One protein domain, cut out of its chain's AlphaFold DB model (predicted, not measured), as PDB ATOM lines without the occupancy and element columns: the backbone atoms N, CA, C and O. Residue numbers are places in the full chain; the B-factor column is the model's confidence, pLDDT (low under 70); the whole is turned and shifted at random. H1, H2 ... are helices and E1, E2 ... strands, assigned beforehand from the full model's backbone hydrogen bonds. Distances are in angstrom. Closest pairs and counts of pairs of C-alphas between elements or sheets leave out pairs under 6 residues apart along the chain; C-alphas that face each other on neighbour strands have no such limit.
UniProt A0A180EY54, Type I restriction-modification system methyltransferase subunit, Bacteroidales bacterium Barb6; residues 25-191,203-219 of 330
ATOM      1  N   PHE A  25      39.208 -16.216 -63.132       70.19
ATOM      2  CA  PHE A  25      40.366 -15.356 -62.880       70.19
ATOM      3  C   PHE A  25      40.141 -13.891 -63.265       70.19
ATOM      4  O   PHE A  25      40.692 -13.006 -62.624       70.19
ATOM      5  N   THR A  26      39.323 -13.612 -64.280       73.50
ATOM      6  CA  THR A  26      38.935 -12.244 -64.649       73.50
ATOM      7  C   THR A  26      38.043 -11.619 -63.584       73.50
ATOM      8  O   THR A  26      38.143 -10.421 -63.351       73.50
ATOM      9  N   ILE A  27      37.195 -12.415 -62.927       69.31
ATOM     10  CA  ILE A  27      36.373 -11.968 -61.798       69.31
ATOM     11  C   ILE A  27      37.258 -11.729 -60.573       69.31
ATOM     12  O   ILE A  27      37.191 -10.651 -59.999       69.31
ATOM     13  N   LEU A  28      38.122 -12.682 -60.210       64.31
ATOM     14  CA  LEU A  28      39.005 -12.558 -59.044       64.31
ATOM     15  C   LEU A  28      39.947 -11.352 -59.178       64.31
ATOM     16  O   LEU A  28      40.088 -10.588 -58.236       64.31
ATOM     17  N   LYS A  29      40.500 -11.092 -60.371       67.88
ATOM     18  CA  LYS A  29      41.351  -9.915 -60.637       67.88
ATOM     19  C   LYS A  29      40.653  -8.557 -60.478       67.88
ATOM     20  O   LYS A  29      41.340  -7.543 -60.509       67.88
ATOM     21  N   ARG A  30      39.318  -8.508 -60.364       65.44
ATOM     22  CA  ARG A  30      38.569  -7.259 -60.105       65.44
ATOM     23  C   ARG A  30      38.541  -6.879 -58.630       65.44
ATOM     24  O   ARG A  30      38.106  -5.777 -58.316       65.44
ATOM     25  N   TYR A  31      38.971  -7.779 -57.755       59.12
ATOM     26  CA  TYR A  31      39.013  -7.553 -56.325       59.12
ATOM     27  C   TYR A  31      40.463  -7.473 -55.865       59.12
ATOM     28  O   TYR A  31      41.314  -8.240 -56.322       59.12
ATOM     29  N   ASN A  32      40.738  -6.563 -54.935       56.38
ATOM     30  CA  ASN A  32      41.985  -6.607 -54.187       56.38
ATOM     31  C   ASN A  32      41.821  -7.679 -53.116       56.38
ATOM     32  O   ASN A  32      40.800  -7.715 -52.444       56.38
ATOM     33  N   PHE A  33      42.783  -8.580 -52.973       62.28
ATOM     34  CA  PHE A  33      42.799  -9.524 -51.859       62.28
ATOM     35  C   PHE A  33      43.734  -8.961 -50.804       62.28
ATOM     36  O   PHE A  33      44.864  -8.598 -51.136       62.28
ATOM     37  N   THR A  34      43.268  -8.886 -49.562       59.53
ATOM     38  CA  THR A  34      44.150  -8.635 -48.427       59.53
ATOM     39  C   THR A  34      44.349  -9.929 -47.667       59.53
ATOM     40  O   THR A  34      43.490 -10.804 -47.578       59.53
ATOM     41  N   ILE A  35      45.556 -10.043 -47.163       55.19
ATOM     42  CA  ILE A  35      46.027 -11.137 -46.340       55.19
ATOM     43  C   ILE A  35      45.843 -10.790 -44.853       55.19
ATOM     44  O   ILE A  35      45.729 -11.681 -44.013       55.19
ATOM     45  N   GLU A  36      45.793  -9.497 -44.534       55.38
ATOM     46  CA  GLU A  36      45.792  -8.996 -43.171       55.38
ATOM     47  C   GLU A  36      44.363  -8.695 -42.712       55.38
ATOM     48  O   GLU A  36      43.693  -7.820 -43.253       55.38
ATOM     49  N   GLU A  37      43.916  -9.376 -41.654       58.00
ATOM     50  CA  GLU A  37      42.689  -9.032 -40.917       58.00
ATOM     51  C   GLU A  37      42.941  -7.860 -39.941       58.00
ATOM     52  O   GLU A  37      42.289  -7.788 -38.903       58.00
ATOM     53  N   ASN A  38      43.916  -6.971 -40.200       53.41
ATOM     54  CA  ASN A  38      44.583  -6.178 -39.159       53.41
ATOM     55  C   ASN A  38      44.751  -4.671 -39.445       53.41
ATOM     56  O   ASN A  38      45.737  -4.110 -39.009       53.41
ATOM     57  N   THR A  39      43.776  -3.952 -40.011       52.75
ATOM     58  CA  THR A  39      43.513  -2.562 -39.560       52.75
ATOM     59  C   THR A  39      42.037  -2.160 -39.756       52.75
ATOM     60  O   THR A  39      41.365  -2.736 -40.614       52.75
ATOM     61  N   PRO A  40      41.496  -1.200 -38.978       50.62
ATOM     62  CA  PRO A  40      40.238  -0.508 -39.289       50.62
ATOM     63  C   PRO A  40      40.332   0.421 -40.514       50.62
ATOM     64  O   PRO A  40      39.335   0.989 -40.939       50.62
ATOM     65  N   SER A  41      41.529   0.628 -41.062       48.06
ATOM     66  CA  SER A  41      41.794   1.555 -42.169       48.06
ATOM     67  C   SER A  41      41.782   0.894 -43.555       48.06
ATOM     68  O   SER A  41      41.626   1.605 -44.542       48.06
ATOM     69  N   ASP A  42      41.868  -0.438 -43.645       46.16
ATOM     70  CA  ASP A  42      41.865  -1.193 -44.918       46.16
ATOM     71  C   ASP A  42      40.460  -1.634 -45.390       46.16
ATOM     72  O   ASP A  42      40.321  -2.437 -46.315       46.16
ATOM     73  N   ILE A  43      39.407  -1.108 -44.753       47.44
ATOM     74  CA  ILE A  43      38.026  -1.622 -44.810       47.44
ATOM     75  C   ILE A  43      37.391  -1.590 -46.214       47.44
ATOM     76  O   ILE A  43      36.562  -2.446 -46.516       47.44
ATOM     77  N   ASP A  44      37.763  -0.663 -47.100       44.03
ATOM     78  CA  ASP A  44      36.865  -0.334 -48.221       44.03
ATOM     79  C   ASP A  44      37.124  -1.060 -49.557       44.03
ATOM     80  O   ASP A  44      36.309  -0.923 -50.472       44.03
ATOM     81  N   VAL A  45      38.208  -1.837 -49.733       48.66
ATOM     82  CA  VAL A  45      38.534  -2.383 -51.081       48.66
ATOM     83  C   VAL A  45      39.055  -3.830 -51.113       48.66
ATOM     84  O   VAL A  45      39.135  -4.407 -52.201       48.66
ATOM     85  N   ALA A  46      39.384  -4.463 -49.981       51.16
ATOM     86  CA  ALA A  46      40.073  -5.756 -49.990       51.16
ATOM     87  C   ALA A  46      39.233  -6.950 -49.479       51.16
ATOM     88  O   ALA A  46      38.553  -6.868 -48.464       51.16
ATOM     89  N   LEU A  47      39.295  -8.083 -50.185       55.91
ATOM     90  CA  LEU A  47      38.759  -9.378 -49.761       55.91
ATOM     91  C   LEU A  47      39.712  -9.984 -48.723       55.91
ATOM     92  O   LEU A  47      40.795 -10.441 -49.092       55.91
ATOM     93  N   ASP A  48      39.310  -9.976 -47.454       63.66
ATOM     94  CA  ASP A  48      40.024 -10.584 -46.327       63.66
ATOM     95  C   ASP A  48      39.514 -12.017 -46.022       63.66
ATOM     96  O   ASP A  48      38.486 -12.458 -46.554       63.66
ATOM     97  N   PRO A  49      40.209 -12.798 -45.173       61.03
ATOM     98  CA  PRO A  49      39.729 -14.117 -44.751       61.03
ATOM     99  C   PRO A  49      38.435 -14.075 -43.912       61.03
ATOM    100  O   PRO A  49      37.720 -15.079 -43.851       61.03
ATOM    101  N   GLU A  50      38.090 -12.930 -43.314       65.62
ATOM    102  CA  GLU A  50      36.822 -12.699 -42.606       65.62
ATOM    103  C   GLU A  50      35.626 -12.725 -43.576       65.62
ATOM    104  O   GLU A  50      34.556 -13.249 -43.250       65.62
ATOM    105  N   LEU A  51      35.810 -12.245 -44.807       66.38
ATOM    106  CA  LEU A  51      34.794 -12.222 -45.850       66.38
ATOM    107  C   LEU A  51      34.317 -13.625 -46.233       66.38
ATOM    108  O   LEU A  51      33.164 -13.782 -46.625       66.38
ATOM    109  N   LEU A  52      35.131 -14.668 -46.042       66.19
ATOM    110  CA  LEU A  52      34.673 -16.058 -46.171       66.19
ATOM    111  C   LEU A  52      33.600 -16.402 -45.129       66.19
ATOM    112  O   LEU A  52      32.630 -17.089 -45.451       66.19
ATOM    113  N   GLY A  53      33.739 -15.882 -43.906       64.69
ATOM    114  CA  GLY A  53      32.711 -15.952 -42.870       64.69
ATOM    115  C   GLY A  53      31.448 -15.188 -43.272       64.69
ATOM    116  O   GLY A  53      30.360 -15.758 -43.252       64.69
ATOM    117  N   LYS A  54      31.591 -13.942 -43.747       66.56
ATOM    118  CA  LYS A  54      30.458 -13.117 -44.219       66.56
ATOM    119  C   LYS A  54      29.720 -13.751 -45.406       66.56
ATOM    120  O   LYS A  54      28.492 -13.757 -45.447       66.56
ATOM    121  N   VAL A  55      30.451 -14.314 -46.369       68.44
ATOM    122  CA  VAL A  55      29.882 -15.026 -47.525       68.44
ATOM    123  C   VAL A  55      29.133 -16.271 -47.067       68.44
ATOM    124  O   VAL A  55      28.013 -16.495 -47.518       68.44
ATOM    125  N   PHE A  56      29.704 -17.057 -46.152       65.50
ATOM    126  CA  PHE A  56      29.015 -18.214 -45.588       65.50
ATOM    127  C   PHE A  56      27.711 -17.826 -44.883       65.50
ATOM    128  O   PHE A  56      26.681 -18.459 -45.107       65.50
ATOM    129  N   GLU A  57      27.715 -16.747 -44.104       62.50
ATOM    130  CA  GLU A  57      26.506 -16.244 -43.448       62.50
ATOM    131  C   GLU A  57      25.442 -15.789 -44.433       62.50
ATOM    132  O   GLU A  57      24.267 -16.094 -44.246       62.50
ATOM    133  N   ASN A  58      25.839 -15.100 -45.500       64.31
ATOM    134  CA  ASN A  58      24.913 -14.694 -46.550       64.31
ATOM    135  C   ASN A  58      24.316 -15.908 -47.275       64.31
ATOM    136  O   ASN A  58      23.142 -15.885 -47.637       64.31
ATOM    137  N   LEU A  59      25.089 -16.988 -47.431       64.19
ATOM    138  CA  LEU A  59      24.597 -18.251 -47.985       64.19
ATOM    139  C   LEU A  59      23.625 -18.963 -47.031       64.19
ATOM    140  O   LEU A  59      22.626 -19.507 -47.495       64.19
ATOM    141  N   LEU A  60      23.851 -18.915 -45.714       61.72
ATOM    142  CA  LEU A  60      22.891 -19.398 -44.706       61.72
ATOM    143  C   LEU A  60      21.682 -18.463 -44.521       61.72
ATOM    144  O   LEU A  60      20.631 -18.865 -44.023       61.72
ATOM    145  N   GLY A  61      21.825 -17.197 -44.903       54.38
ATOM    146  CA  GLY A  61      20.766 -16.197 -44.922       54.38
ATOM    147  C   GLY A  61      19.833 -16.314 -46.126       54.38
ATOM    148  O   GLY A  61      18.821 -15.614 -46.154       54.38
ATOM    149  N   ALA A  62      20.141 -17.180 -47.102       56.06
ATOM    150  CA  ALA A  62      19.283 -17.415 -48.255       56.06
ATOM    151  C   ALA A  62      17.907 -17.915 -47.786       56.06
ATOM    152  O   ALA A  62      17.781 -18.945 -47.122       56.06
ATOM    153  N   PHE A  63      16.878 -17.126 -48.092       50.75
ATOM    154  CA  PHE A  63      15.496 -17.388 -47.715       50.75
ATOM    155  C   PHE A  63      15.017 -18.694 -48.356       50.75
ATOM    156  O   PHE A  63      15.110 -18.842 -49.575       50.75
ATOM    157  N   ASN A  64      14.503 -19.627 -47.552       58.09
ATOM    158  CA  ASN A  64      13.829 -20.808 -48.073       58.09
ATOM    159  C   ASN A  64      12.340 -20.469 -48.294       58.09
ATOM    160  O   ASN A  64      11.630 -20.247 -47.309       58.09
ATOM    161  N   PRO A  65      11.847 -20.431 -49.549       56.19
ATOM    162  CA  PRO A  65      10.458 -20.078 -49.840       56.19
ATOM    163  C   PRO A  65       9.440 -21.063 -49.253       56.19
ATOM    164  O   PRO A  65       8.287 -20.692 -49.082       56.19
ATOM    165  N   GLU A  66       9.845 -22.304 -48.963       56.69
ATOM    166  CA  GLU A  66       8.950 -23.355 -48.463       56.69
ATOM    167  C   GLU A  66       8.751 -23.311 -46.943       56.69
ATOM    168  O   GLU A  66       7.719 -23.763 -46.452       56.69
ATOM    169  N   THR A  67       9.720 -22.782 -46.188       61.69
ATOM    170  CA  THR A  67       9.686 -22.773 -44.713       61.69
ATOM    171  C   THR A  67       9.479 -21.384 -44.114       61.69
ATOM    172  O   THR A  67       9.440 -21.275 -42.895       61.69
ATOM    173  N   GLU A  68       9.395 -20.330 -44.940       56.44
ATOM    174  CA  GLU A  68       9.272 -18.907 -44.547       56.44
ATOM    175  C   GLU A  68      10.301 -18.420 -43.500       56.44
ATOM    176  O   GLU A  68      10.195 -17.333 -42.931       56.44
ATOM    177  N   GLU A  69      11.361 -19.196 -43.283       53.56
ATOM    178  CA  GLU A  69      12.416 -18.942 -42.313       53.56
ATOM    179  C   GLU A  69      13.774 -18.957 -43.015       53.56
ATOM    180  O   GLU A  69      14.078 -19.826 -43.837       53.56
ATOM    181  N   SER A  70      14.630 -17.989 -42.683       59.62
ATOM    182  CA  SER A  70      16.037 -18.034 -43.081       59.62
ATOM    183  C   SER A  70      16.758 -19.093 -42.245       59.62
ATOM    184  O   SER A  70      16.648 -19.041 -41.014       59.62
ATOM    185  N   ALA A  71      17.567 -19.960 -42.864       57.31
ATOM    186  CA  ALA A  71      18.364 -20.958 -42.135       57.31
ATOM    187  C   ALA A  71      19.240 -20.321 -41.030       57.31
ATOM    188  O   ALA A  71      19.471 -20.937 -39.995       57.31
ATOM    189  N   ARG A  72      19.608 -19.038 -41.184       56.66
ATOM    190  CA  ARG A  72      20.296 -18.195 -40.188       56.66
ATOM    191  C   ARG A  72      19.592 -18.050 -38.829       56.66
ATOM    192  O   ARG A  72      20.268 -18.024 -37.806       56.66
ATOM    193  N   LYS A  73      18.256 -17.932 -38.792       56.81
ATOM    194  CA  LYS A  73      17.497 -17.807 -37.527       56.81
ATOM    195  C   LYS A  73      17.405 -19.140 -36.792       56.81
ATOM    196  O   LYS A  73      17.459 -19.155 -35.570       56.81
ATOM    197  N   GLN A  74      17.311 -20.240 -37.536       56.22
ATOM    198  CA  GLN A  74      17.284 -21.589 -36.973       56.22
ATOM    199  C   GLN A  74      18.664 -22.035 -36.470       56.22
ATOM    200  O   GLN A  74      18.750 -22.755 -35.480       56.22
ATOM    201  N   SER A  75      19.747 -21.609 -37.131       58.56
ATOM    202  CA  SER A  75      21.115 -21.984 -36.759       58.56
ATOM    203  C   SER A  75      21.797 -21.037 -35.769       58.56
ATOM    204  O   SER A  75      22.883 -21.363 -35.297       58.56
ATOM    205  N   CYS A  76      21.204 -19.870 -35.478       59.53
ATOM    206  CA  CYS A  76      21.811 -18.792 -34.683       59.53
ATOM    207  C   CYS A  76      23.231 -18.395 -35.140       59.53
ATOM    208  O   CYS A  76      24.058 -17.970 -34.335       59.53
ATOM    209  N   SER A  77      23.526 -18.507 -36.440       65.06
ATOM    210  CA  SER A  77      24.843 -18.183 -37.004       65.06
ATOM    211  C   SER A  77      24.968 -16.667 -37.222       65.06
ATOM    212  O   SER A  77      24.639 -16.149 -38.296       65.06
ATOM    213  N   PHE A  78      25.403 -15.949 -36.185       69.00
ATOM    214  CA  PHE A  78      25.670 -14.510 -36.224       69.00
ATOM    215  C   PHE A  78      27.151 -14.223 -35.976       69.00
ATOM    216  O   PHE A  78      27.697 -14.639 -34.953       69.00
ATOM    217  N   TYR A  79      27.789 -13.478 -36.883       71.69
ATOM    218  CA  TYR A  79      29.152 -13.008 -36.665       71.69
ATOM    219  C   TYR A  79      29.220 -12.066 -35.465       71.69
ATOM    220  O   TYR A  79      28.399 -11.157 -35.332       71.69
ATOM    221  N   THR A  80      30.251 -12.233 -34.638       80.56
ATOM    222  CA  THR A  80      30.591 -11.226 -33.631       80.56
ATOM    223  C   THR A  80      31.371 -10.102 -34.313       80.56
ATOM    224  O   THR A  80      32.424 -10.393 -34.879       80.56
ATOM    225  N   PRO A  81      30.902  -8.838 -34.276       81.94
ATOM    226  CA  PRO A  81      31.611  -7.722 -34.896       81.94
ATOM    227  C   PRO A  81      33.065  -7.626 -34.432       81.94
ATOM    228  O   PRO A  81      33.385  -7.922 -33.277       81.94
ATOM    229  N   ARG A  82      33.951  -7.193 -35.328       75.31
ATOM    230  CA  ARG A  82      35.401  -7.190 -35.104       75.31
ATOM    231  C   ARG A  82      35.812  -6.323 -33.916       75.31
ATOM    232  O   ARG A  82      36.720  -6.693 -33.181       75.31
ATOM    233  N   GLU A  83      35.120  -5.213 -33.694       82.12
ATOM    234  CA  GLU A  83      35.333  -4.312 -32.562       82.12
ATOM    235  C   GLU A  83      35.056  -5.023 -31.235       82.12
ATOM    236  O   GLU A  83      35.811  -4.868 -30.278       82.12
ATOM    237  N   ILE A  84      34.008  -5.852 -31.204       89.81
ATOM    238  CA  ILE A  84      33.649  -6.655 -30.035       89.81
ATOM    239  C   ILE A  84      34.686  -7.750 -29.815       89.81
ATOM    240  O   ILE A  84      35.140  -7.928 -28.690       89.81
ATOM    241  N   VAL A  85      35.098  -8.453 -30.875       90.31
ATOM    242  CA  VAL A  85      36.158  -9.466 -30.772       90.31
ATOM    243  C   VAL A  85      37.431  -8.831 -30.221       90.31
ATOM    244  O   VAL A  85      37.960  -9.322 -29.233       90.31
ATOM    245  N   HIS A  86      37.889  -7.721 -30.799       88.81
ATOM    246  CA  HIS A  86      39.113  -7.046 -30.373       88.81
ATOM    247  C   HIS A  86      39.043  -6.559 -28.921       88.81
ATOM    248  O   HIS A  86      39.979  -6.785 -28.160       88.81
ATOM    249  N   TYR A  87      37.930  -5.935 -28.522       94.69
ATOM    250  CA  TYR A  87      37.729  -5.505 -27.139       94.69
ATOM    251  C   TYR A  87      37.783  -6.692 -26.168       94.69
ATOM    252  O   TYR A  87      38.545  -6.688 -25.207       94.69
ATOM    253  N   MET A  88      37.025  -7.751 -26.454       96.12
ATOM    254  CA  MET A  88      36.942  -8.926 -25.586       96.12
ATOM    255  C   MET A  88      38.278  -9.664 -25.466       96.12
ATOM    256  O   MET A  88      38.603 -10.157 -24.387       96.12
ATOM    257  N   THR A  89      39.055  -9.764 -26.549       95.44
ATOM    258  CA  THR A  89      40.364 -10.429 -26.504       95.44
ATOM    259  C   THR A  89      41.405  -9.605 -25.755       95.44
ATOM    260  O   THR A  89      42.238 -10.190 -25.062       95.44
ATOM    261  N   ASP A  90      41.340  -8.275 -25.843       94.88
ATOM    262  CA  ASP A  90      42.207  -7.361 -25.095       94.88
ATOM    263  C   ASP A  90      41.936  -7.427 -23.586       94.88
ATOM    264  O   ASP A  90      42.863  -7.637 -22.799       94.88
ATOM    265  N   GLU A  91      40.664  -7.351 -23.186       97.38
ATOM    266  CA  GLU A  91      40.247  -7.486 -21.783       97.38
ATOM    267  C   GLU A  91      40.623  -8.861 -21.218       97.38
ATOM    268  O   GLU A  91      41.189  -8.961 -20.127       97.38
ATOM    269  N   PHE A  92      40.377  -9.931 -21.984       97.00
ATOM    270  CA  PHE A  92      40.744 -11.292 -21.594       97.00
ATOM    271  C   PHE A  92      42.250 -11.435 -21.344       97.00
ATOM    272  O   PHE A  92      42.649 -11.903 -20.274       97.00
ATOM    273  N   LEU A  93      43.093 -11.048 -22.307       97.25
ATOM    274  CA  LEU A  93      44.544 -11.214 -22.184       97.25
ATOM    275  C   LEU A  93      45.115 -10.332 -21.077       97.25
ATOM    276  O   LEU A  93      45.976 -10.786 -20.327       97.25
ATOM    277  N   THR A  94      44.602  -9.110 -20.928       96.88
ATOM    278  CA  THR A  94      44.998  -8.209 -19.842       96.88
ATOM    279  C   THR A  94      44.668  -8.818 -18.483       96.88
ATOM    280  O   THR A  94      45.540  -8.884 -17.616       96.88
ATOM    281  N   ALA A  95      43.443  -9.317 -18.293       97.75
ATOM    282  CA  ALA A  95      43.037  -9.965 -17.050       97.75
ATOM    283  C   ALA A  95      43.854 -11.238 -16.767       97.75
ATOM    284  O   ALA A  95      44.298 -11.445 -15.636       97.75
ATOM    285  N   TYR A  96      44.095 -12.065 -17.789       98.12
ATOM    286  CA  TYR A  96      44.901 -13.280 -17.672       98.12
ATOM    287  C   TYR A  96      46.343 -12.970 -17.251       98.12
ATOM    288  O   TYR A  96      46.834 -13.551 -16.285       98.12
ATOM    289  N   LEU A  97      47.009 -12.031 -17.929       98.06
ATOM    290  CA  LEU A  97      48.402 -11.673 -17.649       98.06
ATOM    291  C   LEU A  97      48.560 -11.019 -16.275       98.06
ATOM    292  O   LEU A  97      49.471 -11.384 -15.540       98.06
ATOM    293  N   LYS A  98      47.628 -10.142 -15.882       97.44
ATOM    294  CA  LYS A  98      47.600  -9.562 -14.530       97.44
ATOM    295  C   LYS A  98      47.447 -10.612 -13.436       97.44
ATOM    296  O   LYS A  98      48.040 -10.482 -12.374       97.44
ATOM    297  N   ASN A  99      46.635 -11.641 -13.677       97.50
ATOM    298  CA  ASN A  99      46.411 -12.704 -12.703       97.50
ATOM    299  C   ASN A  99      47.584 -13.693 -12.631       97.50
ATOM    300  O   ASN A  99      47.944 -14.143 -11.548       97.50
ATOM    301  N   LYS A 100      48.163 -14.037 -13.786       97.31
ATOM    302  CA  LYS A 100      49.260 -15.002 -13.907       97.31
ATOM    303  C   LYS A 100      50.610 -14.413 -13.475       97.31
ATOM    304  O   LYS A 100      51.450 -15.170 -12.998       97.31
ATOM    305  N   ILE A 101      50.807 -13.106 -13.669       97.19
ATOM    306  CA  ILE A 101      52.049 -12.374 -13.394       97.19
ATOM    307  C   ILE A 101      51.777 -11.304 -12.327       97.19
ATOM    308  O   ILE A 101      51.915 -11.597 -11.145       97.19
ATOM    309  N   ASP A 102      51.396 -10.087 -12.734       95.88
ATOM    310  CA  ASP A 102      50.959  -8.952 -11.905       95.88
ATOM    311  C   ASP A 102      50.607  -7.741 -12.805       95.88
ATOM    312  O   ASP A 102      50.584  -7.838 -14.035       95.88
ATOM    313  N   GLU A 103      50.305  -6.587 -12.199       95.25
ATOM    314  CA  GLU A 103      50.001  -5.324 -12.896       95.25
ATOM    315  C   GLU A 103      51.127  -4.848 -13.836       95.25
ATOM    316  O   GLU A 103      50.840  -4.210 -14.848       95.25
ATOM    317  N   ASP A 104      52.385  -5.207 -13.563       94.62
ATOM    318  CA  ASP A 104      53.564  -4.757 -14.310       94.62
ATOM    319  C   ASP A 104      54.010  -5.760 -15.391       94.62
ATOM    320  O   ASP A 104      55.131  -5.675 -15.902       94.62
ATOM    321  N   TRP A 105      53.135  -6.693 -15.800       95.75
ATOM    322  CA  TRP A 105      53.443  -7.734 -16.792       95.75
ATOM    323  C   TRP A 105      54.106  -7.186 -18.068       95.75
ATOM    324  O   TRP A 105      55.037  -7.787 -18.598       95.75
ATOM    325  N   GLN A 106      53.723  -5.987 -18.515       93.81
ATOM    326  CA  GLN A 106      54.287  -5.328 -19.702       93.81
ATOM    327  C   GLN A 106      55.807  -5.095 -19.616       93.81
ATOM    328  O   GLN A 106      56.484  -5.015 -20.642       93.81
ATOM    329  N   GLN A 107      56.358  -4.991 -18.403       95.00
ATOM    330  CA  GLN A 107      57.790  -4.807 -18.153       95.00
ATOM    331  C   GLN A 107      58.531  -6.152 -18.052       95.00
ATOM    332  O   GLN A 107      59.743  -6.222 -18.273       95.00
ATOM    333  N   LYS A 108      57.804  -7.240 -17.782       96.56
ATOM    334  CA  LYS A 108      58.321  -8.590 -17.537       96.56
ATOM    335  C   LYS A 108      58.248  -9.441 -18.798       96.56
ATOM    336  O   LYS A 108      57.402 -10.322 -18.947       96.56
ATOM    337  N   LYS A 109      59.146  -9.154 -19.741       96.06
ATOM    338  CA  LYS A 109      59.157  -9.753 -21.087       96.06
ATOM    339  C   LYS A 109      59.194 -11.285 -21.090       96.06
ATOM    340  O   LYS A 109      58.430 -11.905 -21.827       96.06
ATOM    341  N   GLU A 110      60.077 -11.878 -20.291       95.94
ATOM    342  CA  GLU A 110      60.288 -13.332 -20.245       95.94
ATOM    343  C   GLU A 110      59.079 -14.042 -19.621       95.94
ATOM    344  O   GLU A 110      58.493 -14.912 -20.263       95.94
ATOM    345  N   GLU A 111      58.631 -13.582 -18.447       97.38
ATOM    346  CA  GLU A 111      57.437 -14.100 -17.759       97.38
ATOM    347  C   GLU A 111      56.180 -13.966 -18.635       97.38
ATOM    348  O   GLU A 111      55.387 -14.899 -18.743       97.38
ATOM    349  N   THR A 112      56.016 -12.828 -19.322       97.81
ATOM    350  CA  THR A 112      54.898 -12.599 -20.253       97.81
ATOM    351  C   THR A 112      54.943 -13.562 -21.425       97.81
ATOM    352  O   THR A 112      53.924 -14.153 -21.775       97.81
ATOM    353  N   THR A 113      56.116 -13.754 -22.028       97.12
ATOM    354  CA  THR A 113      56.277 -14.690 -23.145       97.12
ATOM    355  C   THR A 113      55.903 -16.108 -22.721       97.12
ATOM    356  O   THR A 113      55.115 -16.762 -23.405       97.12
ATOM    357  N   GLU A 114      56.400 -16.573 -21.572       97.19
ATOM    358  CA  GLU A 114      56.068 -17.892 -21.030       97.19
ATOM    359  C   GLU A 114      54.565 -18.025 -20.743       97.19
ATOM    360  O   GLU A 114      53.920 -18.950 -21.243       97.19
ATOM    361  N   ALA A 115      53.973 -17.052 -20.043       97.88
ATOM    362  CA  ALA A 115      52.550 -17.044 -19.716       97.88
ATOM    363  C   ALA A 115      51.651 -17.122 -20.962       97.88
ATOM    364  O   ALA A 115      50.627 -17.812 -20.939       97.88
ATOM    365  N   LEU A 116      52.030 -16.446 -22.052       97.75
ATOM    366  CA  LEU A 116      51.303 -16.476 -23.323       97.75
ATOM    367  C   LEU A 116      51.362 -17.855 -23.997       97.75
ATOM    368  O   LEU A 116      50.348 -18.311 -24.522       97.75
ATOM    369  N   PHE A 117      52.502 -18.551 -23.949       96.88
ATOM    370  CA  PHE A 117      52.628 -19.915 -24.489       96.88
ATOM    371  C   PHE A 117      51.967 -20.996 -23.615       96.88
ATOM    372  O   PHE A 117      51.765 -22.120 -24.088       96.88
ATOM    373  N   GLU A 118      51.625 -20.675 -22.367       96.56
ATOM    374  CA  GLU A 118      50.851 -21.536 -21.463       96.56
ATOM    375  C   GLU A 118      49.331 -21.300 -21.530       96.56
ATOM    376  O   GLU A 118      48.552 -22.120 -21.032       96.56
ATOM    377  N   CYS A 119      48.894 -20.201 -22.149       96.44
ATOM    378  CA  CYS A 119      47.504 -19.755 -22.152       96.44
ATOM    379  C   CYS A 119      46.607 -20.636 -23.040       96.44
ATOM    380  O   CYS A 119      46.416 -20.366 -24.223       96.44
ATOM    381  N   LYS A 120      45.998 -21.683 -22.473       95.75
ATOM    382  CA  LYS A 120      45.035 -22.536 -23.192       95.75
ATOM    383  C   LYS A 120      43.656 -21.879 -23.289       95.75
ATOM    384  O   LYS A 120      43.030 -21.583 -22.277       95.75
ATOM    385  N   ILE A 121      43.165 -21.732 -24.512       96.00
ATOM    386  CA  ILE A 121      41.903 -21.093 -24.881       96.00
ATOM    387  C   ILE A 121      41.004 -22.125 -25.558       96.00
ATOM    388  O   ILE A 121      41.423 -22.817 -26.486       96.00
ATOM    389  N   LEU A 122      39.755 -22.196 -25.109       96.06
ATOM    390  CA  LEU A 122      38.707 -23.000 -25.725       96.06
ATOM    391  C   LEU A 122      37.505 -22.111 -26.018       96.06
ATOM    392  O   LEU A 122      36.929 -21.542 -25.095       96.06
ATOM    393  N   ASP A 123      37.098 -22.057 -27.282       96.75
ATOM    394  CA  ASP A 123      35.819 -21.473 -27.681       96.75
ATOM    395  C   ASP A 123      34.804 -22.598 -27.987       96.75
ATOM    396  O   ASP A 123      34.979 -23.315 -28.976       96.75
ATOM    397  N   PRO A 124      33.781 -22.818 -27.137       95.00
ATOM    398  CA  PRO A 124      32.843 -23.938 -27.257       95.00
ATOM    399  C   PRO A 124      31.733 -23.735 -28.306       95.00
ATOM    400  O   PRO A 124      30.911 -24.637 -28.490       95.00
ATOM    401  N   ALA A 125      31.674 -22.565 -28.947       93.12
ATOM    402  CA  ALA A 125      30.748 -22.244 -30.032       93.12
ATOM    403  C   ALA A 125      31.455 -21.314 -31.026       93.12
ATOM    404  O   ALA A 125      31.035 -20.182 -31.272       93.12
ATOM    405  N   CYS A 126      32.588 -21.785 -31.547       92.31
ATOM    406  CA  CYS A 126      33.566 -20.911 -32.180       92.31
ATOM    407  C   CYS A 126      33.124 -20.322 -33.516       92.31
ATOM    408  O   CYS A 126      33.788 -19.419 -34.037       92.31
ATOM    409  N   GLY A 127      32.053 -20.849 -34.114       89.12
ATOM    410  CA  GLY A 127      31.603 -20.468 -35.439       89.12
ATOM    411  C   GLY A 127      32.753 -20.546 -36.443       89.12
ATOM    412  O   GLY A 127      33.491 -21.529 -36.515       89.12
ATOM    413  N   SER A 128      32.939 -19.466 -37.198       86.88
ATOM    414  CA  SER A 128      34.033 -19.293 -38.162       86.88
ATOM    415  C   SER A 128      35.392 -18.961 -37.521       86.88
ATOM    416  O   SER A 128      36.332 -18.599 -38.228       86.88
ATOM    417  N   GLY A 129      35.525 -19.057 -36.196       90.44
ATOM    418  CA  GLY A 129      36.782 -18.906 -35.462       90.44
ATOM    419  C   GLY A 129      37.172 -17.462 -35.145       90.44
ATOM    420  O   GLY A 129      38.362 -17.172 -35.068       90.44
ATOM    421  N   ALA A 130      36.205 -16.549 -34.985       89.25
ATOM    422  CA  ALA A 130      36.468 -15.126 -34.736       89.25
ATOM    423  C   ALA A 130      37.267 -14.878 -33.445       89.25
ATOM    424  O   ALA A 130      38.335 -14.274 -33.509       89.25
ATOM    425  N   PHE A 131      36.817 -15.402 -32.300       94.12
ATOM    426  CA  PHE A 131      37.533 -15.241 -31.030       94.12
ATOM    427  C   PHE A 131      38.884 -15.971 -31.001       94.12
ATOM    428  O   PHE A 131      39.878 -15.312 -30.701       94.12
ATOM    429  N   PRO A 132      38.996 -17.265 -31.374       95.38
ATOM    430  CA  PRO A 132      40.290 -17.944 -31.447       95.38
ATOM    431  C   PRO A 132      41.321 -17.208 -32.313       95.38
ATOM    432  O   PRO A 132      42.485 -17.104 -31.927       95.38
ATOM    433  N   MET A 133      40.906 -16.687 -33.474       92.25
ATOM    434  CA  MET A 133      41.779 -15.910 -34.359       92.25
ATOM    435  C   MET A 133      42.139 -14.552 -33.749       92.25
ATOM    436  O   MET A 133      43.301 -14.152 -33.777       92.25
ATOM    437  N   GLY A 134      41.164 -13.864 -33.148       92.75
ATOM    438  CA  GLY A 134      41.385 -12.593 -32.464       92.75
ATOM    439  C   GLY A 134      42.398 -12.718 -31.326       92.75
ATOM    440  O   GLY A 134      43.294 -11.883 -31.212       92.75
ATOM    441  N   VAL A 135      42.311 -13.786 -30.524       96.00
ATOM    442  CA  VAL A 135      43.293 -14.049 -29.465       96.00
ATOM    443  C   VAL A 135      44.659 -14.372 -30.066       96.00
ATOM    444  O   VAL A 135      45.643 -13.786 -29.630       96.00
ATOM    445  N   LEU A 136      44.742 -15.234 -31.093       96.12
ATOM    446  CA  LEU A 136      46.013 -15.533 -31.769       96.12
ATOM    447  C   LEU A 136      46.724 -14.255 -32.222       96.12
ATOM    448  O   LEU A 136      47.897 -14.061 -31.909       96.12
ATOM    449  N   ASN A 137      46.013 -13.391 -32.948       92.88
ATOM    450  CA  ASN A 137      46.579 -12.160 -33.488       92.88
ATOM    451  C   ASN A 137      47.040 -11.230 -32.364       92.88
ATOM    452  O   ASN A 137      48.168 -10.746 -32.404       92.88
ATOM    453  N   LYS A 138      46.232 -11.069 -31.309       95.06
ATOM    454  CA  LYS A 138      46.593 -10.213 -30.178       95.06
ATOM    455  C   LYS A 138      47.808 -10.731 -29.404       95.06
ATOM    456  O   LYS A 138      48.678  -9.940 -29.045       95.06
ATOM    457  N   ILE A 139      47.917 -12.047 -29.193       97.19
ATOM    458  CA  ILE A 139      49.117 -12.660 -28.600       97.19
ATOM    459  C   ILE A 139      50.340 -12.378 -29.480       97.19
ATOM    460  O   ILE A 139      51.386 -11.984 -28.968       97.19
ATOM    461  N   ILE A 140      50.216 -12.538 -30.801       95.75
ATOM    462  CA  ILE A 140      51.303 -12.242 -31.744       95.75
ATOM    463  C   ILE A 140      51.720 -10.768 -31.682       95.75
ATOM    464  O   ILE A 140      52.917 -10.492 -31.704       95.75
ATOM    465  N   ASP A 141      50.784  -9.828 -31.566       94.19
ATOM    466  CA  ASP A 141      51.094  -8.397 -31.467       94.19
ATOM    467  C   ASP A 141      51.872  -8.059 -30.184       94.19
ATOM    468  O   ASP A 141      52.854  -7.307 -30.218       94.19
ATOM    469  N   ILE A 142      51.497  -8.675 -29.056       95.50
ATOM    470  CA  ILE A 142      52.244  -8.555 -27.796       95.50
ATOM    471  C   ILE A 142      53.653  -9.141 -27.963       95.50
ATOM    472  O   ILE A 142      54.641  -8.475 -27.650       95.50
ATOM    473  N   LEU A 143      53.773 -10.352 -28.519       96.69
ATOM    474  CA  LEU A 143      55.066 -11.014 -28.721       96.69
ATOM    475  C   LEU A 143      55.982 -10.243 -29.679       96.69
ATOM    476  O   LEU A 143      57.171 -10.126 -29.407       96.69
ATOM    477  N   LYS A 144      55.447  -9.646 -30.751       95.12
ATOM    478  CA  LYS A 144      56.203  -8.761 -31.657       95.12
ATOM    479  C   LYS A 144      56.738  -7.520 -30.943       95.12
ATOM    480  O   LYS A 144      57.829  -7.052 -31.260       95.12
ATOM    481  N   THR A 145      55.982  -6.987 -29.985       94.88
ATOM    482  CA  THR A 145      56.420  -5.844 -29.170       94.88
ATOM    483  C   THR A 145      57.570  -6.238 -28.237       94.88
ATOM    484  O   THR A 145      58.491  -5.450 -28.001       94.88
ATOM    485  N   ILE A 146      57.553  -7.474 -27.733       95.31
ATOM    486  CA  ILE A 146      58.603  -8.034 -26.874       95.31
ATOM    487  C   ILE A 146      59.867  -8.371 -27.685       95.31
ATOM    488  O   ILE A 146      60.962  -7.940 -27.307       95.31
ATOM    489  N   GLU A 147      59.703  -9.086 -28.802       94.56
ATOM    490  CA  GLU A 147      60.749  -9.560 -29.710       94.56
ATOM    491  C   GLU A 147      60.417  -9.198 -31.179       94.56
ATOM    492  O   GLU A 147      59.779  -9.965 -31.902       94.56
ATOM    493  N   PRO A 148      60.902  -8.050 -31.691       92.44
ATOM    494  CA  PRO A 148      60.550  -7.575 -33.037       92.44
ATOM    495  C   PRO A 148      61.010  -8.462 -34.203       92.44
ATOM    496  O   PRO A 148      60.530  -8.302 -35.322       92.44
ATOM    497  N   LYS A 149      61.970  -9.365 -33.971       93.12
ATOM    498  CA  LYS A 149      62.520 -10.284 -34.985       93.12
ATOM    499  C   LYS A 149      61.971 -11.708 -34.865       93.12
ATOM    500  O   LYS A 149      62.538 -12.624 -35.458       93.12
ATOM    501  N   ILE A 150      60.897 -11.893 -34.099       94.12
ATOM    502  CA  ILE A 150      60.287 -13.198 -33.878       94.12
ATOM    503  C   ILE A 150      59.841 -13.835 -35.204       94.12
ATOM    504  O   ILE A 150      59.283 -13.174 -36.083       94.12
ATOM    505  N   ASN A 151      60.077 -15.139 -35.363       94.75
ATOM    506  CA  ASN A 151      59.555 -15.889 -36.502       94.75
ATOM    507  C   ASN A 151      58.037 -16.053 -36.332       94.75
ATOM    508  O   ASN A 151      57.578 -16.897 -35.556       94.75
ATOM    509  N   ILE A 152      57.261 -15.227 -37.040       93.69
ATOM    510  CA  ILE A 152      55.802 -15.159 -36.886       93.69
ATOM    511  C   ILE A 152      55.149 -16.488 -37.272       93.69
ATOM    512  O   ILE A 152      54.254 -16.940 -36.560       93.69
ATOM    513  N   TYR A 153      55.616 -17.141 -38.342       92.94
ATOM    514  CA  TYR A 153      55.086 -18.433 -38.776       92.94
ATOM    515  C   TYR A 153      55.227 -19.492 -37.676       92.94
ATOM    516  O   TYR A 153      54.231 -20.075 -37.243       92.94
ATOM    517  N   GLU A 154      56.449 -19.699 -37.177       93.94
ATOM    518  CA  GLU A 154      56.720 -20.696 -36.131       93.94
ATOM    519  C   GLU A 154      56.001 -20.351 -34.825       93.94
ATOM    520  O   GLU A 154      55.463 -21.227 -34.148       93.94
ATOM    521  N   THR A 155      55.915 -19.066 -34.489       96.50
ATOM    522  CA  THR A 155      55.209 -18.603 -33.288       96.50
ATOM    523  C   THR A 155      53.714 -18.864 -33.386       96.50
ATOM    524  O   THR A 155      53.142 -19.451 -32.467       96.50
ATOM    525  N   LYS A 156      53.077 -18.504 -34.509       95.50
ATOM    526  CA  LYS A 156      51.663 -18.808 -34.757       95.50
ATOM    527  C   LYS A 156      51.420 -20.308 -34.691       95.50
ATOM    528  O   LYS A 156      50.503 -20.741 -34.001       95.50
ATOM    529  N   LEU A 157      52.252 -21.107 -35.360       94.75
ATOM    530  CA  LEU A 157      52.111 -22.561 -35.374       94.75
ATOM    531  C   LEU A 157      52.207 -23.152 -33.961       94.75
ATOM    532  O   LEU A 157      51.364 -23.965 -33.585       94.75
ATOM    533  N   ASN A 158      53.173 -22.697 -33.160       95.25
ATOM    534  CA  ASN A 158      53.359 -23.129 -31.774       95.25
ATOM    535  C   ASN A 158      52.184 -22.730 -30.871       95.25
ATOM    536  O   ASN A 158      51.740 -23.534 -30.049       95.25
ATOM    537  N   LEU A 159      51.657 -21.513 -31.026       96.75
ATOM    538  CA  LEU A 159      50.477 -21.055 -30.290       96.75
ATOM    539  C   LEU A 159      49.240 -21.868 -30.676       96.75
ATOM    540  O   LEU A 159      48.541 -22.369 -29.801       96.75
ATOM    541  N   ILE A 160      48.996 -22.093 -31.967       95.56
ATOM    542  CA  ILE A 160      47.876 -22.926 -32.424       95.56
ATOM    543  C   ILE A 160      48.007 -24.358 -31.887       95.56
ATOM    544  O   ILE A 160      47.035 -24.975 -31.454       95.56
ATOM    545  N   GLU A 161      49.223 -24.897 -31.877       94.06
ATOM    546  CA  GLU A 161      49.505 -26.242 -31.389       94.06
ATOM    547  C   GLU A 161      49.282 -26.405 -29.881       94.06
ATOM    548  O   GLU A 161      48.825 -27.468 -29.452       94.06
ATOM    549  N   LYS A 162      49.592 -25.396 -29.067       93.19
ATOM    550  CA  LYS A 162      49.558 -25.519 -27.599       93.19
ATOM    551  C   LYS A 162      48.334 -24.888 -26.947       93.19
ATOM    552  O   LYS A 162      47.890 -25.371 -25.906       93.19
ATOM    553  N   CYS A 163      47.815 -23.823 -27.545       95.81
ATOM    554  CA  CYS A 163      46.949 -22.870 -26.864       95.81
ATOM    555  C   CYS A 163      45.534 -22.833 -27.436       95.81
ATOM    556  O   CYS A 163      44.603 -22.610 -26.678       95.81
ATOM    557  N   ILE A 164      45.340 -23.048 -28.737       96.75
ATOM    558  CA  ILE A 164      44.079 -22.672 -29.390       96.75
ATOM    559  C   ILE A 164      43.208 -23.887 -29.700       96.75
ATOM    560  O   ILE A 164      43.616 -24.790 -30.435       96.75
ATOM    561  N   TYR A 165      41.979 -23.859 -29.184       96.81
ATOM    562  CA  TYR A 165      40.965 -24.885 -29.397       96.81
ATOM    563  C   TYR A 165      39.600 -24.247 -29.671       96.81
ATOM    564  O   TYR A 165      39.226 -23.249 -29.057       96.81
ATOM    565  N   GLY A 166      38.839 -24.844 -30.582       96.94
ATOM    566  CA  GLY A 166      37.485 -24.417 -30.908       96.94
ATOM    567  C   GLY A 166      36.564 -25.604 -31.153       96.94
ATOM    568  O   GLY A 166      36.972 -26.637 -31.689       96.94
ATOM    569  N   VAL A 167      35.310 -25.463 -30.752       96.31
ATOM    570  CA  VAL A 167      34.256 -26.441 -31.003       96.31
ATOM    571  C   VAL A 167      33.052 -25.712 -31.562       96.31
ATOM    572  O   VAL A 167      32.716 -24.628 -31.100       96.31
ATOM    573  N   ASP A 168      32.397 -26.307 -32.550       93.69
ATOM    574  CA  ASP A 168      31.124 -25.795 -33.043       93.69
ATOM    575  C   ASP A 168      30.212 -26.939 -33.493       93.69
ATOM    576  O   ASP A 168      30.667 -27.971 -33.994       93.69
ATOM    577  N   ILE A 169      28.903 -26.766 -33.335       91.31
ATOM    578  CA  ILE A 169      27.933 -27.777 -33.755       91.31
ATOM    579  C   ILE A 169      27.858 -27.899 -35.283       91.31
ATOM    580  O   ILE A 169      27.548 -28.973 -35.794       91.31
ATOM    581  N   GLN A 170      28.166 -26.832 -36.026       86.44
ATOM    582  CA  GLN A 170      28.082 -26.791 -37.479       86.44
ATOM    583  C   GLN A 170      29.426 -27.170 -38.124       86.44
ATOM    584  O   GLN A 170      30.392 -26.404 -38.054       86.44
ATOM    585  N   PRO A 171      29.504 -28.292 -38.870       90.62
ATOM    586  CA  PRO A 171      30.750 -28.704 -39.517       90.62
ATOM    587  C   PRO A 171      31.313 -27.656 -40.480       90.62
ATOM    588  O   PRO A 171      32.526 -27.522 -40.599       90.62
ATOM    589  N   ILE A 172      30.451 -26.903 -41.171       84.75
ATOM    590  CA  ILE A 172      30.899 -25.904 -42.148       84.75
ATOM    591  C   ILE A 172      31.595 -24.726 -41.450       84.75
ATOM    592  O   ILE A 172      32.632 -24.272 -41.929       84.75
ATOM    593  N   ALA A 173      31.095 -24.289 -40.291       85.88
ATOM    594  CA  ALA A 173      31.709 -23.225 -39.502       85.88
ATOM    595  C   ALA A 173      33.128 -23.619 -39.049       85.88
ATOM    596  O   ALA A 173      34.088 -22.884 -39.283       85.88
ATOM    597  N   VAL A 174      33.282 -24.857 -38.562       91.56
ATOM    598  CA  VAL A 174      34.582 -25.465 -38.231       91.56
ATOM    599  C   VAL A 174      35.538 -25.478 -39.429       91.56
ATOM    600  O   VAL A 174      36.720 -25.179 -39.276       91.56
ATOM    601  N   GLN A 175      35.062 -25.816 -40.632       89.62
ATOM    602  CA  GLN A 175      35.911 -25.803 -41.831       89.62
ATOM    603  C   GLN A 175      36.366 -24.388 -42.203       89.62
ATOM    604  O   GLN A 175      37.518 -24.203 -42.598       89.62
ATOM    605  N   ILE A 176      35.504 -23.383 -42.034       85.94
ATOM    606  CA  ILE A 176      35.863 -21.977 -42.261       85.94
ATOM    607  C   ILE A 176      36.900 -21.519 -41.238       85.94
ATOM    608  O   ILE A 176      37.886 -20.896 -41.628       85.94
ATOM    609  N   ALA A 177      36.741 -21.883 -39.963       90.06
ATOM    610  CA  ALA A 177      37.749 -21.620 -38.940       90.06
ATOM    611  C   ALA A 177      39.103 -22.225 -39.348       90.06
ATOM    612  O   ALA A 177      40.094 -21.505 -39.456       90.06
ATOM    613  N   LYS A 178      39.144 -23.517 -39.703       92.25
ATOM    614  CA  LYS A 178      40.372 -24.183 -40.182       92.25
ATOM    615  C   LYS A 178      41.004 -23.452 -41.373       92.25
ATOM    616  O   LYS A 178      42.215 -23.243 -41.381       92.25
ATOM    617  N   LEU A 179      40.198 -23.034 -42.351       87.38
ATOM    618  CA  LEU A 179      40.668 -22.286 -43.518       87.38
ATOM    619  C   LEU A 179      41.263 -20.923 -43.136       87.38
ATOM    620  O   LEU A 179      42.332 -20.581 -43.634       87.38
ATOM    621  N   ARG A 180      40.630 -20.170 -42.230       86.75
ATOM    622  CA  ARG A 180      41.163 -18.883 -41.746       86.75
ATOM    623  C   ARG A 180      42.512 -19.053 -41.054       86.75
ATOM    624  O   ARG A 180      43.448 -18.318 -41.354       86.75
ATOM    625  N   PHE A 181      42.650 -20.069 -40.203       91.31
ATOM    626  CA  PHE A 181      43.934 -20.408 -39.584       91.31
ATOM    627  C   PHE A 181      44.989 -20.840 -40.611       91.31
ATOM    628  O   PHE A 181      46.157 -20.484 -40.465       91.31
ATOM    629  N   PHE A 182      44.603 -21.544 -41.681       89.19
ATOM    630  CA  PHE A 182      45.532 -21.861 -42.767       89.19
ATOM    631  C   PHE A 182      46.010 -20.620 -43.502       89.19
ATOM    632  O   PHE A 182      47.213 -20.478 -43.702       89.19
ATOM    633  N   ILE A 183      45.098 -19.723 -43.877       85.12
ATOM    634  CA  ILE A 183      45.462 -18.484 -44.565       85.12
ATOM    635  C   ILE A 183      46.400 -17.668 -43.672       85.12
ATOM    636  O   ILE A 183      47.495 -17.333 -44.108       85.12
ATOM    637  N   SER A 184      46.056 -17.491 -42.391       87.06
ATOM    638  CA  SER A 184      46.895 -16.780 -41.416       87.06
ATOM    639  C   SER A 184      48.327 -17.327 -41.304       87.06
ATOM    640  O   SER A 184      49.241 -16.557 -41.019       87.06
ATOM    641  N   LEU A 185      48.547 -18.629 -41.542       89.62
ATOM    642  CA  LEU A 185      49.882 -19.236 -41.587       89.62
ATOM    643  C   LEU A 185      50.572 -19.085 -42.948       89.62
ATOM    644  O   LEU A 185      51.752 -18.760 -42.987       89.62
ATOM    645  N   ILE A 186      49.875 -19.335 -44.065       85.88
ATOM    646  CA  ILE A 186      50.449 -19.219 -45.424       85.88
ATOM    647  C   ILE A 186      51.016 -17.822 -45.654       85.88
ATOM    648  O   ILE A 186      52.069 -17.670 -46.264       85.88
ATOM    649  N   CYS A 187      50.317 -16.817 -45.150       85.00
ATOM    650  CA  CYS A 187      50.660 -15.415 -45.296       85.00
ATOM    651  C   CYS A 187      52.002 -15.022 -44.666       85.00
ATOM    652  O   CYS A 187      52.598 -14.038 -45.090       85.00
ATOM    653  N   GLU A 188      52.504 -15.810 -43.715       87.69
ATOM    654  CA  GLU A 188      53.814 -15.598 -43.090       87.69
ATOM    655  C   GLU A 188      54.954 -16.311 -43.836       87.69
ATOM    656  O   GLU A 188      56.113 -16.225 -43.432       87.69
ATOM    657  N   GLN A 189      54.646 -17.060 -44.900       87.69
ATOM    658  CA  GLN A 189      55.631 -17.835 -45.648       87.69
ATOM    659  C   GLN A 189      56.157 -17.053 -46.850       87.69
ATOM    660  O   GLN A 189      55.409 -16.422 -47.596       87.69
ATOM    661  N   THR A 190      57.462 -17.153 -47.084       86.31
ATOM    662  CA  THR A 190      58.123 -16.531 -48.233       86.31
ATOM    663  C   THR A 190      58.329 -17.553 -49.350       86.31
ATOM    664  O   THR A 190      59.135 -18.472 -49.169       86.31
ATOM    665  N   PRO A 191      57.662 -17.412 -50.509       87.31
ATOM    666  CA  PRO A 191      57.852 -18.337 -51.615       87.31
ATOM    667  C   PRO A 191      59.251 -18.207 -52.233       87.31
ATOM    668  O   PRO A 191      59.844 -17.128 -52.283       87.31
ATOM    669  N   PRO A 203      54.036 -27.485 -46.135       85.56
ATOM    670  CA  PRO A 203      52.717 -28.100 -46.146       85.56
ATOM    671  C   PRO A 203      51.861 -27.656 -44.960       85.56
ATOM    672  O   PRO A 203      52.337 -27.553 -43.831       85.56
ATOM    673  N   LEU A 204      50.570 -27.454 -45.216       83.75
ATOM    674  CA  LEU A 204      49.645 -27.002 -44.184       83.75
ATOM    675  C   LEU A 204      49.538 -28.000 -43.025       83.75
ATOM    676  O   LEU A 204      49.451 -29.215 -43.269       83.75
ATOM    677  N   PRO A 205      49.484 -27.493 -41.778       89.44
ATOM    678  CA  PRO A 205      49.322 -28.338 -40.611       89.44
ATOM    679  C   PRO A 205      47.952 -29.025 -40.595       89.44
ATOM    680  O   PRO A 205      47.048 -28.732 -41.374       89.44
ATOM    681  N   ASN A 206      47.775 -29.979 -39.690       89.94
ATOM    682  CA  ASN A 206      46.491 -30.631 -39.479       89.94
ATOM    683  C   ASN A 206      45.756 -30.030 -38.272       89.94
ATOM    684  O   ASN A 206      46.192 -30.187 -37.134       89.94
ATOM    685  N   PHE A 207      44.605 -29.403 -38.517       92.06
ATOM    686  CA  PHE A 207      43.774 -28.785 -37.481       92.06
ATOM    687  C   PHE A 207      42.594 -29.644 -37.001       92.06
ATOM    688  O   PHE A 207      41.754 -29.151 -36.250       92.06
ATOM    689  N   GLU A 208      42.506 -30.920 -37.390       86.50
ATOM    690  CA  GLU A 208      41.404 -31.808 -36.972       86.50
ATOM    691  C   GLU A 208      41.279 -31.962 -35.447       86.50
ATOM    692  O   GLU A 208      40.181 -32.157 -34.939       86.50
ATOM    693  N   SER A 209      42.384 -31.851 -34.708       87.12
ATOM    694  CA  SER A 209      42.397 -31.897 -33.239       87.12
ATOM    695  C   SER A 209      42.217 -30.531 -32.570       87.12
ATOM    696  O   SER A 209      42.105 -30.472 -31.347       87.12
ATOM    697  N   LYS A 210      42.206 -29.443 -33.350       93.75
ATOM    698  CA  LYS A 210      42.098 -28.058 -32.859       93.75
ATOM    699  C   LYS A 210      40.693 -27.512 -32.981       93.75
ATOM    700  O   LYS A 210      40.197 -26.910 -32.037       93.75
ATOM    701  N   PHE A 211      40.058 -27.771 -34.120       95.31
ATOM    702  CA  PHE A 211      38.687 -27.363 -34.386       95.31
ATOM    703  C   PHE A 211      37.834 -28.596 -34.650       95.31
ATOM    704  O   PHE A 211      38.009 -29.278 -35.667       95.31
ATOM    705  N   VAL A 212      36.929 -28.883 -33.720       94.44
ATOM    706  CA  VAL A 212      36.121 -30.105 -33.717       94.44
ATOM    707  C   VAL A 212      34.658 -29.749 -33.913       94.44
ATOM    708  O   VAL A 212      34.148 -28.825 -33.287       94.44
ATOM    709  N   SER A 213      33.964 -30.503 -34.766       94.50
ATOM    710  CA  SER A 213      32.512 -30.390 -34.837       94.50
ATOM    711  C   SER A 213      31.873 -31.275 -33.770       94.50
ATOM    712  O   SER A 213      32.030 -32.496 -33.815       94.50
ATOM    713  N   ALA A 214      31.207 -30.666 -32.790       92.75
ATOM    714  CA  ALA A 214      30.534 -31.373 -31.705       92.75
ATOM    715  C   ALA A 214      29.468 -30.491 -31.043       92.75
ATOM    716  O   ALA A 214      29.509 -29.267 -31.126       92.75
ATOM    717  N   ASN A 215      28.522 -31.125 -30.349       91.12
ATOM    718  CA  ASN A 215      27.547 -30.418 -29.529       91.12
ATOM    719  C   ASN A 215      28.091 -30.262 -28.100       91.12
ATOM    720  O   ASN A 215      28.137 -31.230 -27.341       91.12
ATOM    721  N   THR A 216      28.493 -29.043 -27.742       89.69
ATOM    722  CA  THR A 216      29.053 -28.707 -26.421       89.69
ATOM    723  C   THR A 216      28.023 -28.703 -25.294       89.69
ATOM    724  O   THR A 216      28.408 -28.732 -24.128       89.69
ATOM    725  N   LEU A 217      26.726 -28.737 -25.619       88.44
ATOM    726  CA  LEU A 217      25.635 -28.814 -24.646       88.44
ATOM    727  C   LEU A 217      25.305 -30.246 -24.215       88.44
ATOM    728  O   LEU A 217      24.493 -30.417 -23.311       88.44
ATOM    729  N   ILE A 218      25.889 -31.275 -24.842       85.44
ATOM    730  CA  ILE A 218      25.695 -32.666 -24.417       85.44
ATOM    731  C   ILE A 218      26.659 -32.947 -23.257       85.44
ATOM    732  O   ILE A 218      27.867 -33.063 -23.489       85.44
ATOM    733  N   PRO A 219      26.172 -33.068 -22.007       76.62
ATOM    734  CA  PRO A 219      27.040 -33.402 -20.896       76.62
ATOM    735  C   PRO A 219      27.484 -34.864 -21.001       76.62
ATOM    736  O   PRO A 219      26.767 -35.737 -21.488       76.62
TER     737      PRO A 219
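What this domain is: This is residues 25 to 191 and 203 to 219 of the 330 residues of the protein "Type I restriction-modification system methyltransferase subunit" of Bacteroidales bacterium Barb6 (UniProt A0A180EY54). A small three-stranded sheet, E1 E2 E3, has helices H6 and H8 side by side over one face, while H4, H5 and H7 pack round H6. On the other side of this body H2 packs by its first residues on H8 and leads away to H3, and H1 lies far from the rest. The printed part has 184 residues, with eight named helices and three strands in the order H1 H2 H3 H4 H5 E1 H6 H7 E2 H8 E3; the sheet E1 E2 E3 is parallel and the class is mostly helix. The whole is compact, with a radius of gyration of the C-alphas of 17.9 A and spans of 60 by 48 by 32 A.

How they stand to each other: Start at H1, residues 25 to 28, which touches no helix. Next, residues 49 to 53 of H2, residues 49 to 60, touch H8, residues 171 to 186, at a shallow tilt of 17 degrees, opposite ways; the closest C-alphas, of Pro 49 and Arg 180, are 5.8 A apart. H2 only just touches H3, residues 71 to 75, with 3 pairs of C-alphas within 8 A, closest Leu 60 and Arg 72 at 5.3 A. With residues 85 to 93, H4, residues 82 to 100, touches the hub H6, residues 130 to 146, at a steep tilt of 57 degrees; the closest C-alphas are Thr 89 and Val 135, 5.5 A. H5, residues 109 to 118, touches residues 139 to 146 of H6 at a shallow tilt of 24 degrees, opposite ways; the closest C-alphas, of Lys 109 and Ile 146, are 6.1 A apart. H7, residues 152 to 162, touches H6 at a steep tilt of 54 degrees, closest C-alphas Leu 136 and Lys 156 at 7.2 A. E1, residues 121 to 123, and E2, residues 164 to 168, are parallel, with N 165 and O 121 at 2.9 A; E1, H6 H7, E2 form a strand-helix-strand unit, two parallel neighbour strands with helices between, its crossover right-handed. E2 and E3, residues 211 to 213, are parallel, with N 212 and O 166 at 3.0 A. H6 and H8 are on the same face, making two layers, helices over one face of a sheet, at heights of 10.9 A and 9.9 A. Every O i to N i+4 pair is within hydrogen-bond range in H3 to H8, and 7 of 8 in H2; H1 is too short for one.

Where its parts are: Find C-alpha 25 at (40.366, -15.356, -62.880), where H1 begins. H4 is 26.5 A long, H6 24.5 A and H8 22.6 A. E3 ends at C-alpha 213, (32.512, -30.390, -34.837).

The domain as a whole: Glu 66 and Gln 107 have the C-alphas farthest apart, 60.4 A. Residues 192 to 202 are not printed, and C-alphas 191 and 203 are 12.3 A apart. The link H1 to H2, 20 residues, is long. Residues 27 to 78 are under pLDDT 70.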